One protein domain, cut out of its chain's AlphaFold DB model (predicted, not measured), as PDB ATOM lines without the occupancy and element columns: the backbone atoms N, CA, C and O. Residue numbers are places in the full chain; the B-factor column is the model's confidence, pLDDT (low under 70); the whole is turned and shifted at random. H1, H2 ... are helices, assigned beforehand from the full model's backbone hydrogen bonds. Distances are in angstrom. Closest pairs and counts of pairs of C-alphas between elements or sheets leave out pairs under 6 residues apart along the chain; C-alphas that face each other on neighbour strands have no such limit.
ATOM      1  N   VAL A 172     -38.232  33.494   7.538       63.72
ATOM      2  CA  VAL A 172     -38.538  32.132   7.069       63.72
ATOM      3  C   VAL A 172     -39.807  32.112   6.207       63.72
ATOM      4  O   VAL A 172     -39.811  31.510   5.135       63.72
ATOM      5  N   GLU A 173     -40.860  32.836   6.601       77.62
ATOM      6  CA  GLU A 173     -42.076  32.986   5.784       77.62
ATOM      7  C   GLU A 173     -41.800  33.734   4.476       77.62
ATOM      8  O   GLU A 173     -42.402  33.429   3.442       77.62
ATOM      9  N   TRP A 174     -40.860  34.681   4.491       84.25
ATOM     10  CA  TRP A 174     -40.438  35.403   3.295       84.25
ATOM     11  C   TRP A 174     -39.792  34.482   2.254       84.25
ATOM     12  O   TRP A 174     -40.157  34.539   1.075       84.25
ATOM     13  N   LEU A 175     -38.880  33.595   2.663       85.12
ATOM     14  CA  LEU A 175     -38.241  32.645   1.747       85.12
ATOM     15  C   LEU A 175     -39.236  31.629   1.175       85.12
ATOM     16  O   LEU A 175     -39.210  31.372  -0.031       85.12
ATOM     17  N   THR A 176     -40.157  31.118   1.994       87.69
ATOM     18  CA  THR A 176     -41.238  30.235   1.529       87.69
ATOM     19  C   THR A 176     -42.164  30.951   0.541       87.69
ATOM     20  O   THR A 176     -42.525  30.392  -0.497       87.69
ATOM     21  N   THR A 177     -42.488  32.221   0.797       85.38
ATOM     22  CA  THR A 177     -43.280  33.055  -0.122       85.38
ATOM     23  C   THR A 177     -42.543  33.278  -1.445       85.38
ATOM     24  O   THR A 177     -43.130  33.097  -2.513       85.38
ATOM     25  N   CYS A 178     -41.240  33.578  -1.396       84.62
ATOM     26  CA  CYS A 178     -40.399  33.691  -2.588       84.62
ATOM     27  C   CYS A 178     -40.409  32.394  -3.400       84.62
ATOM     28  O   CYS A 178     -40.599  32.433  -4.613       84.62
ATOM     29  N   ALA A 179     -40.223  31.248  -2.743       88.19
ATOM     30  CA  ALA A 179     -40.213  29.945  -3.394       88.19
ATOM     31  C   ALA A 179     -41.531  29.659  -4.118       88.19
ATOM     32  O   ALA A 179     -41.507  29.302  -5.294       88.19
ATOM     33  N   ARG A 180     -42.674  29.893  -3.462       87.25
ATOM     34  CA  ARG A 180     -44.010  29.712  -4.050       87.25
ATOM     35  C   ARG A 180     -44.244  30.618  -5.253       87.25
ATOM     36  O   ARG A 180     -44.618  30.134  -6.318       87.25
ATOM     37  N   MET A 181     -44.003  31.922  -5.104       85.38
ATOM     38  CA  MET A 181     -44.257  32.890  -6.178       85.38
ATOM     39  C   MET A 181     -43.329  32.668  -7.377       85.38
ATOM     40  O   MET A 181     -43.774  32.714  -8.522       85.38
ATOM     41  N   LEU A 182     -42.050  32.365  -7.129       87.69
ATOM     42  CA  LEU A 182     -41.097  32.044  -8.190       87.69
ATOM     43  C   LEU A 182     -41.430  30.715  -8.867       87.69
ATOM     44  O   LEU A 182     -41.295  30.612 -10.083       87.69
ATOM     45  N   TRP A 183     -41.856  29.701  -8.112       89.12
ATOM     46  CA  TRP A 183     -42.200  28.402  -8.678       89.12
ATOM     47  C   TRP A 183     -43.472  28.457  -9.526       89.12
ATOM     48  O   TRP A 183     -43.482  27.918 -10.632       89.12
ATOM     49  N   ALA A 184     -44.505  29.179  -9.089       84.31
ATOM     50  CA  ALA A 184     -45.727  29.379  -9.872       84.31
ATOM     51  C   ALA A 184     -45.445  30.007 -11.252       84.31
ATOM     52  O   ALA A 184     -46.067  29.640 -12.248       84.31
ATOM     53  N   ALA A 185     -44.444  30.889 -11.340       82.50
ATOM     54  CA  ALA A 185     -44.025  31.504 -12.598       82.50
ATOM     55  C   ALA A 185     -43.311  30.544 -13.569       82.50
ATOM     56  O   ALA A 185     -43.166  30.872 -14.744       82.50
ATOM     57  N   THR A 186     -42.871  29.365 -13.112       79.00
ATOM     58  CA  THR A 186     -42.185  28.384 -13.973       79.00
ATOM     59  C   THR A 186     -43.134  27.533 -14.821       79.00
ATOM     60  O   THR A 186     -42.696  26.986 -15.828       79.00
ATOM     61  N   HIS A 187     -44.419  27.446 -14.450       69.56
ATOM     62  CA  HIS A 187     -45.435  26.607 -15.113       69.56
ATOM     63  C   HIS A 187     -46.613  27.424 -15.674       69.56
ATOM     64  O   HIS A 187     -47.686  26.879 -15.932       69.56
ATOM     65  N   SER A 188     -46.442  28.738 -15.850       62.62
ATOM     66  CA  SER A 188     -47.485  29.583 -16.432       62.62
ATOM     67  C   SER A 188     -47.690  29.230 -17.912       62.62
ATOM     68  O   SER A 188     -46.738  28.921 -18.634       62.62
ATOM     69  N   THR A 189     -48.947  29.230 -18.364       57.97
ATOM     70  CA  THR A 189     -49.324  28.982 -19.761       57.97
ATOM     71  C   THR A 189     -48.804  30.118 -20.646       57.97
ATOM     72  O   THR A 189     -49.497  31.110 -20.863       57.97
ATOM     73  N   GLY A 190     -47.570  29.980 -21.130       58.44
ATOM     74  CA  GLY A 190     -46.856  30.960 -21.949       58.44
ATOM     75  C   GLY A 190     -45.563  30.383 -22.539       58.44
ATOM     76  O   GLY A 190     -45.172  29.258 -22.221       58.44
ATOM     77  N   ASN A 191     -44.907  31.130 -23.431       72.12
ATOM     78  CA  ASN A 191     -43.601  30.747 -23.984       72.12
ATOM     79  C   ASN A 191     -42.491  30.917 -22.917       72.12
ATOM     80  O   ASN A 191     -42.682  31.614 -21.921       72.12
ATOM     81  N   THR A 192     -41.306  30.332 -23.129       76.44
ATOM     82  CA  THR A 192     -40.120  30.466 -22.262       76.44
ATOM     83  C   THR A 192     -39.820  31.924 -21.892       76.44
ATOM     84  O   THR A 192     -39.521  32.211 -20.735       76.44
ATOM     85  N   ASP A 193     -39.942  32.848 -22.848       69.31
ATOM     86  CA  ASP A 193     -39.700  34.277 -22.620       69.31
ATOM     87  C   ASP A 193     -40.758  34.910 -21.695       69.31
ATOM     88  O   ASP A 193     -40.402  35.657 -20.786       69.31
ATOM     89  N   ASP A 194     -42.038  34.558 -21.858       74.31
ATOM     90  CA  ASP A 194     -43.128  35.072 -21.014       74.31
ATOM     91  C   ASP A 194     -42.998  34.547 -19.578       74.31
ATOM     92  O   ASP A 194     -43.181  35.288 -18.613       74.31
ATOM     93  N   ASN A 195     -42.606  33.278 -19.428       79.00
ATOM     94  CA  ASN A 195     -42.321  32.679 -18.126       79.00
ATOM     95  C   ASN A 195     -41.084  33.311 -17.471       79.00
ATOM     96  O   ASN A 195     -41.045  33.467 -16.250       79.00
ATOM     97  N   LEU A 196     -40.091  33.739 -18.257       79.25
ATOM     98  CA  LEU A 196     -38.918  34.441 -17.739       79.25
ATOM     99  C   LEU A 196     -39.257  35.869 -17.290       79.25
ATOM    100  O   LEU A 196     -38.795  36.305 -16.232       79.25
ATOM    101  N   ASP A 197     -40.078  36.581 -18.059       77.31
ATOM    102  CA  ASP A 197     -40.584  37.905 -17.694       77.31
ATOM    103  C   ASP A 197     -41.479  37.833 -16.457       77.31
ATOM    104  O   ASP A 197     -41.310  38.624 -15.524       77.31
ATOM    105  N   LEU A 198     -42.358  36.833 -16.382       82.25
ATOM    106  CA  LEU A 198     -43.165  36.567 -15.198       82.25
ATOM    107  C   LEU A 198     -42.272  36.277 -13.987       82.25
ATOM    108  O   LEU A 198     -42.458  36.899 -12.945       82.25
ATOM    109  N   LEU A 199     -41.252  35.425 -14.120       85.69
ATOM    110  CA  LEU A 199     -40.300  35.122 -13.048       85.69
ATOM    111  C   LEU A 199     -39.556  36.378 -12.557       85.69
ATOM    112  O   LEU A 199     -39.360  36.566 -11.353       85.69
ATOM    113  N   ASN A 200     -39.158  37.261 -13.476       81.81
ATOM    114  CA  ASN A 200     -38.524  38.539 -13.147       81.81
ATOM    115  C   ASN A 200     -39.478  39.478 -12.405       81.81
ATOM    116  O   ASN A 200     -39.072  40.128 -11.440       81.81
ATOM    117  N   ASN A 201     -40.736  39.535 -12.838       81.94
ATOM    118  CA  ASN A 201     -41.767  40.339 -12.196       81.94
ATOM    119  C   ASN A 201     -42.094  39.805 -10.798       81.94
ATOM    120  O   ASN A 201     -42.132  40.592  -9.858       81.94
ATOM    121  N   GLN A 202     -42.206  38.483 -10.624       84.12
ATOM    122  CA  GLN A 202     -42.414  37.870  -9.309       84.12
ATOM    123  C   GLN A 202     -41.250  38.158  -8.356       84.12
ATOM    124  O   GLN A 202     -41.470  38.523  -7.206       84.12
ATOM    125  N   ARG A 203     -40.000  38.102  -8.835       82.56
ATOM    126  CA  ARG A 203     -38.834  38.463  -8.014       82.56
ATOM    127  C   ARG A 203     -38.870  39.916  -7.529       82.56
ATOM    128  O   ARG A 203     -38.410  40.188  -6.427       82.56
ATOM    129  N   LYS A 204     -39.362  40.847  -8.353       77.88
ATOM    130  CA  LYS A 204     -39.502  42.265  -7.980       77.88
ATOM    131  C   LYS A 204     -40.706  42.517  -7.073       77.88
ATOM    132  O   LYS A 204     -40.673  43.456  -6.288       77.88
ATOM    133  N   ALA A 205     -41.751  41.703  -7.205       75.56
ATOM    134  CA  ALA A 205     -42.994  41.846  -6.462       75.56
ATOM    135  C   ALA A 205     -42.879  41.407  -4.997       75.56
ATOM    136  O   ALA A 205     -43.673  41.868  -4.184       75.56
ATOM    137  N   VAL A 206     -41.911  40.547  -4.647       78.81
ATOM    138  CA  VAL A 206     -41.690  40.152  -3.250       78.81
ATOM    139  C   VAL A 206     -40.744  41.148  -2.567       78.81
ATOM    140  O   VAL A 206     -39.539  41.122  -2.840       78.81
ATOM    141  N   PRO A 207     -41.244  42.024  -1.674       74.56
ATOM    142  CA  PRO A 207     -40.400  42.962  -0.949       74.56
ATOM    143  C   PRO A 207     -39.451  42.206  -0.018       74.56
ATOM    144  O   PRO A 207     -39.832  41.232   0.632       74.56
ATOM    145  N   VAL A 208     -38.198  42.653   0.036       79.75
ATOM    146  CA  VAL A 208     -37.196  42.076   0.935       79.75
ATOM    147  C   VAL A 208     -37.398  42.669   2.331       79.75
ATOM    148  O   VAL A 208     -37.360  43.895   2.449       79.75
ATOM    149  N   PRO A 209     -37.589  41.857   3.382       79.69
ATOM    150  CA  PRO A 209     -37.782  42.383   4.723       79.69
ATOM    151  C   PRO A 209     -36.499  43.053   5.246       79.69
ATOM    152  O   PRO A 209     -35.379  42.639   4.928       79.69
ATOM    153  N   GLU A 210     -36.650  44.120   6.034       73.06
ATOM    154  CA  GLU A 210     -35.523  44.944   6.512       73.06
ATOM    155  C   GLU A 210     -34.548  44.160   7.403       73.06
ATOM    156  O   GLU A 210     -33.348  44.423   7.393       73.06
ATOM    157  N   ASN A 211     -35.042  43.144   8.111       79.12
ATOM    158  CA  ASN A 211     -34.260  42.248   8.961       79.12
ATOM    159  C   ASN A 211     -33.656  41.039   8.215       79.12
ATOM    160  O   ASN A 211     -33.051  40.188   8.865       79.12
ATOM    161  N   ALA A 212     -33.798  40.945   6.886       79.31
ATOM    162  CA  ALA A 212     -33.244  39.834   6.111       79.31
ATOM    163  C   ALA A 212     -31.710  39.881   6.063       79.31
ATOM    164  O   ALA A 212     -31.112  40.829   5.531       79.31
ATOM    165  N   THR A 213     -31.088  38.812   6.550       83.06
ATOM    166  CA  THR A 213     -29.641  38.590   6.520       83.06
ATOM    167  C   THR A 213     -29.127  38.397   5.091       83.06
ATOM    168  O   THR A 213     -29.868  38.042   4.169       83.06
ATOM    169  N   GLN A 214     -27.825  38.614   4.885       75.25
ATOM    170  CA  GLN A 214     -27.203  38.430   3.570       75.25
ATOM    171  C   GLN A 214     -27.327  36.981   3.070       75.25
ATOM    172  O   GLN A 214     -27.577  36.762   1.887       75.25
ATOM    173  N   GLU A 215     -27.247  35.998   3.970       78.38
ATOM    174  CA  GLU A 215     -27.423  34.588   3.617       78.38
ATOM    175  C   GLU A 215     -28.829  34.294   3.073       78.38
ATOM    176  O   GLU A 215     -28.978  33.545   2.109       78.38
ATOM    177  N   GLU A 216     -29.871  34.903   3.643       80.12
ATOM    178  CA  GLU A 216     -31.251  34.725   3.179       80.12
ATOM    179  C   GLU A 216     -31.462  35.385   1.807       80.12
ATOM    180  O   GLU A 216     -32.106  34.812   0.925       80.12
ATOM    181  N   ARG A 217     -30.830  36.541   1.563       79.44
ATOM    182  CA  ARG A 217     -30.812  37.198   0.242       79.44
ATOM    183  C   ARG A 217     -30.120  36.331  -0.814       79.44
ATOM    184  O   ARG A 217     -30.617  36.207  -1.938       79.44
ATOM    185  N   ASP A 218     -29.021  35.676  -0.450       77.25
ATOM    186  CA  ASP A 218     -28.282  34.775  -1.338       77.25
ATOM    187  C   ASP A 218     -29.063  33.480  -1.628       77.25
ATOM    188  O   ASP A 218     -29.064  32.983  -2.766       77.25
ATOM    189  N   ARG A 219     -29.795  32.953  -0.636       83.75
ATOM    190  CA  ARG A 219     -30.737  31.833  -0.815       83.75
ATOM    191  C   ARG A 219     -31.872  32.211  -1.766       83.75
ATOM    192  O   ARG A 219     -32.111  31.477  -2.725       83.75
ATOM    193  N   ALA A 220     -32.481  33.389  -1.606       83.25
ATOM    194  CA  ALA A 220     -33.492  33.909  -2.532       83.25
ATOM    195  C   ALA A 220     -32.968  34.060  -3.971       83.25
ATOM    196  O   ALA A 220     -33.617  33.636  -4.934       83.25
ATOM    197  N   GLY A 221     -31.745  34.573  -4.137       80.38
ATOM    198  CA  GLY A 221     -31.076  34.627  -5.439       80.38
ATOM    199  C   GLY A 221     -30.806  33.242  -6.044       80.38
ATOM    200  O   GLY A 221     -30.855  33.065  -7.265       80.38
ATOM    201  N   SER A 222     -30.540  32.239  -5.209       85.12
ATOM    202  CA  SER A 222     -30.311  30.851  -5.632       85.12
ATOM    203  C   SER A 222     -31.602  30.147  -6.055       85.12
ATOM    204  O   SER A 222     -31.593  29.452  -7.074       85.12
ATOM    205  N   MET A 223     -32.719  30.408  -5.368       86.69
ATOM    206  CA  MET A 223     -34.056  29.961  -5.782       86.69
ATOM    207  C   MET A 223     -34.423  30.504  -7.163       86.69
ATOM    208  O   MET A 223     -34.741  29.732  -8.063       86.69
ATOM    209  N   TYR A 224     -34.275  31.816  -7.374       86.50
ATOM    210  CA  TYR A 224     -34.544  32.446  -8.670       86.50
ATOM    211  C   TYR A 224     -33.705  31.839  -9.803       86.50
ATOM    212  O   TYR A 224     -34.235  31.536 -10.872       86.50
ATOM    213  N   ARG A 225     -32.400  31.619  -9.579       85.44
ATOM    214  CA  ARG A 225     -31.527  30.983 -10.580       85.44
ATOM    215  C   ARG A 225     -32.020  29.588 -10.942       85.44
ATOM    216  O   ARG A 225     -32.057  29.259 -12.122       85.44
ATOM    217  N   ARG A 226     -32.432  28.794  -9.952       86.69
ATOM    218  CA  ARG A 226     -32.923  27.435 -10.190       86.69
ATOM    219  C   ARG A 226     -34.266  27.437 -10.929       86.69
ATOM    220  O   ARG A 226     -34.403  26.690 -11.890       86.69
ATOM    221  N   CYS A 227     -35.199  28.326 -10.580       84.12
ATOM    222  CA  CYS A 227     -36.454  28.505 -11.321       84.12
ATOM    223  C   CYS A 227     -36.218  28.968 -12.769       84.12
ATOM    224  O   CYS A 227     -36.867  28.486 -13.692       84.12
ATOM    225  N   LYS A 228     -35.231  29.842 -12.998       85.44
ATOM    226  CA  LYS A 228     -34.832  30.268 -14.347       85.44
ATOM    227  C   LYS A 228     -34.310  29.103 -15.193       85.44
ATOM    228  O   LYS A 228     -34.639  29.025 -16.370       85.44
ATOM    229  N   GLN A 229     -33.538  28.189 -14.608       81.75
ATOM    230  CA  GLN A 229     -33.051  26.995 -15.310       81.75
ATOM    231  C   GLN A 229     -34.186  26.046 -15.719       81.75
ATOM    232  O   GLN A 229     -34.101  25.427 -16.774       81.75
ATOM    233  N   VAL A 230     -35.259  25.968 -14.925       85.69
ATOM    234  CA  VAL A 230     -36.470  25.207 -15.280       85.69
ATOM    235  C   VAL A 230     -37.176  25.836 -16.476       85.69
ATOM    236  O   VAL A 230     -37.486  25.139 -17.436       85.69
ATOM    237  N   VAL A 231     -37.366  27.160 -16.454       83.62
ATOM    238  CA  VAL A 231     -37.986  27.909 -17.562       83.62
ATOM    239  C   VAL A 231     -37.181  27.769 -18.859       83.62
ATOM    240  O   VAL A 231     -37.759  27.660 -19.935       83.62
ATOM    241  N   LEU A 232     -35.851  27.722 -18.759       79.75
ATOM    242  CA  LEU A 232     -34.940  27.500 -19.888       79.75
ATOM    243  C   LEU A 232     -34.808  26.022 -20.303       79.75
ATOM    244  O   LEU A 232     -34.037  25.724 -21.213       79.75
ATOM    245  N   HIS A 233     -35.535  25.107 -19.656       79.62
ATOM    246  CA  HIS A 233     -35.475  23.659 -19.889       79.62
ATOM    247  C   HIS A 233     -34.072  23.043 -19.718       79.62
ATOM    248  O   HIS A 233     -33.757  22.012 -20.309       79.62
ATOM    249  N   GLU A 234     -33.219  23.650 -18.888       75.00
ATOM    250  CA  GLU A 234     -31.862  23.160 -18.609       75.00
ATOM    251  C   GLU A 234     -31.847  22.046 -17.551       75.00
ATOM    252  O   GLU A 234     -30.892  21.274 -17.466       75.00
ATOM    253  N   ILE A 235     -32.879  21.986 -16.701       78.00
ATOM    254  CA  ILE A 235     -32.975  21.066 -15.563       78.00
ATOM    255  C   ILE A 235     -34.400  20.533 -15.447       78.00
ATOM    256  O   ILE A 235     -35.365  21.269 -15.642       78.00
ATOM    257  N   ASP A 236     -34.512  19.259 -15.069       81.38
ATOM    258  CA  ASP A 236     -35.790  18.614 -14.789       81.38
ATOM    259  C   ASP A 236     -36.571  19.343 -13.666       81.38
ATOM    260  O   ASP A 236     -36.012  19.569 -12.580       81.38
ATOM    261  N   PRO A 237     -37.853  19.694 -13.886       81.75
ATOM    262  CA  PRO A 237     -38.669  20.410 -12.909       81.75
ATOM    263  C   PRO A 237     -38.764  19.708 -11.546       81.75
ATOM    264  O   PRO A 237     -38.684  20.369 -10.513       81.75
ATOM    265  N   ALA A 238     -38.855  18.376 -11.493       81.31
ATOM    266  CA  ALA A 238     -38.983  17.655 -10.225       81.31
ATOM    267  C   ALA A 238     -37.698  17.739  -9.385       81.31
ATOM    268  O   ALA A 238     -37.745  17.839  -8.155       81.31
ATOM    269  N   ASN A 239     -36.537  17.743 -10.042       81.88
ATOM    270  CA  ASN A 239     -35.253  17.933  -9.371       81.88
ATOM    271  C   ASN A 239     -35.056  19.385  -8.928       81.88
ATOM    272  O   ASN A 239     -34.617  19.636  -7.805       81.88
ATOM    273  N   ALA A 240     -35.417  20.347  -9.774       83.00
ATOM    274  CA  ALA A 240     -35.317  21.761  -9.443       83.00
ATOM    275  C   ALA A 240     -36.219  22.157  -8.264       83.00
ATOM    276  O   ALA A 240     -35.768  22.905  -7.396       83.00
ATOM    277  N   MET A 241     -37.435  21.608  -8.179       84.31
ATOM    278  CA  MET A 241     -38.384  21.876  -7.093       84.31
ATOM    279  C   MET A 241     -37.811  21.487  -5.724       84.31
ATOM    280  O   MET A 241     -37.854  22.278  -4.785       84.31
ATOM    281  N   LYS A 242     -37.180  20.308  -5.624       85.88
ATOM    282  CA  LYS A 242     -36.507  19.845  -4.396       85.88
ATOM    283  C   LYS A 242     -35.387  20.788  -3.959       85.88
ATOM    284  O   LYS A 242     -35.191  21.019  -2.770       85.88
ATOM    285  N   MET A 243     -34.653  21.343  -4.920       83.25
ATOM    286  CA  MET A 243     -33.566  22.279  -4.632       83.25
ATOM    287  C   MET A 243     -34.092  23.646  -4.192       83.25
ATOM    288  O   MET A 243     -33.532  24.236  -3.275       83.25
ATOM    289  N   VAL A 244     -35.174  24.137  -4.805       87.00
ATOM    290  CA  VAL A 244     -35.846  25.379  -4.388       87.00
ATOM    291  C   VAL A 244     -36.414  25.234  -2.971       87.00
ATOM    292  O   VAL A 244     -36.171  26.108  -2.144       87.00
ATOM    293  N   ALA A 245     -37.052  24.101  -2.658       87.50
ATOM    294  CA  ALA A 245     -37.520  23.761  -1.309       87.50
ATOM    295  C   ALA A 245     -36.382  23.764  -0.276       87.50
ATOM    296  O   ALA A 245     -36.488  24.389   0.778       87.50
ATOM    297  N   GLY A 246     -35.238  23.162  -0.621       85.12
ATOM    298  CA  GLY A 246     -34.050  23.156   0.234       85.12
ATOM    299  C   GLY A 246     -33.483  24.551   0.525       85.12
ATOM    300  O   GLY A 246     -33.021  24.797   1.636       85.12
ATOM    301  N   TYR A 247     -33.541  25.483  -0.433       85.06
ATOM    302  CA  TYR A 247     -33.109  26.870  -0.209       85.06
ATOM    303  C   TYR A 247     -34.102  27.687   0.624       85.06
ATOM    304  O   TYR A 247     -33.676  28.580   1.358       85.06
ATOM    305  N   ALA A 248     -35.395  27.388   0.509       84.50
ATOM    306  CA  ALA A 248     -36.449  28.021   1.294       84.50
ATOM    307  C   ALA A 248     -36.558  27.465   2.722       84.50
ATOM    308  O   ALA A 248     -37.093  28.136   3.597       84.50
ATOM    309  N   GLY A 249     -36.031  26.260   2.964       83.88
ATOM    310  CA  GLY A 249     -36.179  25.563   4.240       83.88
ATOM    311  C   GLY A 249     -37.585  24.995   4.457       83.88
ATOM    312  O   GLY A 249     -37.966  24.772   5.602       83.88
ATOM    313  N   CYS A 250     -38.345  24.771   3.381       81.88
ATOM    314  CA  CYS A 250     -39.721  24.277   3.414       81.88
ATOM    315  C   CYS A 250     -39.876  22.911   2.725       81.88
ATOM    316  O   CYS A 250     -38.983  22.445   2.012       81.88
ATOM    317  N   ASP A 251     -41.012  22.245   2.950       83.75
ATOM    318  CA  ASP A 251     -41.351  20.992   2.268       83.75
ATOM    319  C   ASP A 251     -41.772  21.272   0.814       83.75
ATOM    320  O   ASP A 251     -42.387  22.290   0.500       83.75
ATOM    321  N   VAL A 252     -41.466  20.342  -0.092       80.25
ATOM    322  CA  VAL A 252     -41.798  20.440  -1.524       80.25
ATOM    323  C   VAL A 252     -43.306  20.652  -1.749       80.25
ATOM    324  O   VAL A 252     -43.697  21.374  -2.669       80.25
ATOM    325  N   ARG A 253     -44.152  20.089  -0.876       77.44
ATOM    326  CA  ARG A 253     -45.618  20.241  -0.910       77.44
ATOM    327  C   ARG A 253     -46.078  21.681  -0.678       77.44
ATOM    328  O   ARG A 253     -47.082  22.098  -1.241       77.44
ATOM    329  N   GLU A 254     -45.317  22.474   0.075       73.88
ATOM    330  CA  GLU A 254     -45.662  23.875   0.354       73.88
ATOM    331  C   GLU A 254     -45.436  24.799  -0.852       73.88
ATOM    332  O   GLU A 254     -45.993  25.899  -0.893       73.88
ATOM    333  N   ILE A 255     -44.644  24.349  -1.834       76.69
ATOM    334  CA  ILE A 255     -44.323  25.072  -3.072       76.69
ATOM    335  C   ILE A 255     -45.245  24.654  -4.223       76.69
ATOM    336  O   ILE A 255     -45.653  25.502  -5.016       76.69
ATOM    337  N   GLY A 256     -45.546  23.355  -4.326       64.25
ATOM    338  CA  GLY A 256     -46.272  22.764  -5.453       64.25
ATOM    339  C   GLY A 256     -47.775  23.040  -5.485       64.25
ATOM    340  O   GLY A 256     -48.345  23.007  -6.568       64.25
ATOM    341  N   GLY A 257     -48.393  23.360  -4.343       54.22
ATOM    342  CA  GLY A 257     -49.836  23.585  -4.263       54.22
ATOM    343  C   GLY A 257     -50.644  22.337  -4.627       54.22
ATOM    344  O   GLY A 257     -51.227  22.280  -5.705       54.22
TER     345      GLY A 257
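This is residues 172 to 257 of the 258 residues of the protein "NinB protein" of Rhizobium subbaraonis (UniProt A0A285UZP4). Four nearly aligned helices form an up-and-down bundle, each running against the one before, with H1 and H3 in the middle and H2 and H4 on opposite sides of them. Short H5 packs on H1 and H4. The 86 printed residues, with helices H1 to H5 in chain order and no named strand, are all helix in class and compact: radius of gyration of the C-alphas 11.9 A, spans 36 by 23 by 21 A.

H3, residues 214 to 231, and H4, residues 237 to 248, touch as a hairpin at a shallow tilt of 10 degrees, closest at the C-alphas of Met 223 and Val 244, 5.1 A. H2, residues 192 to 205, is apart from H4. Every O i to N i+4 pair is within hydrogen-bond range in H2 and H3; H4 has 7 of 8.

H3 spans 26.0 A from C-alpha 214 at (-27.203, 38.430, 3.570). H1, residues 172 to 184, begins at (-38.538, 32.132, 7.069). H5 is residues 252 to 256.

The printed part has no cut and no long link. Residues 172, 187 to 190, 193 and 256 to 257 have pLDDT under 70.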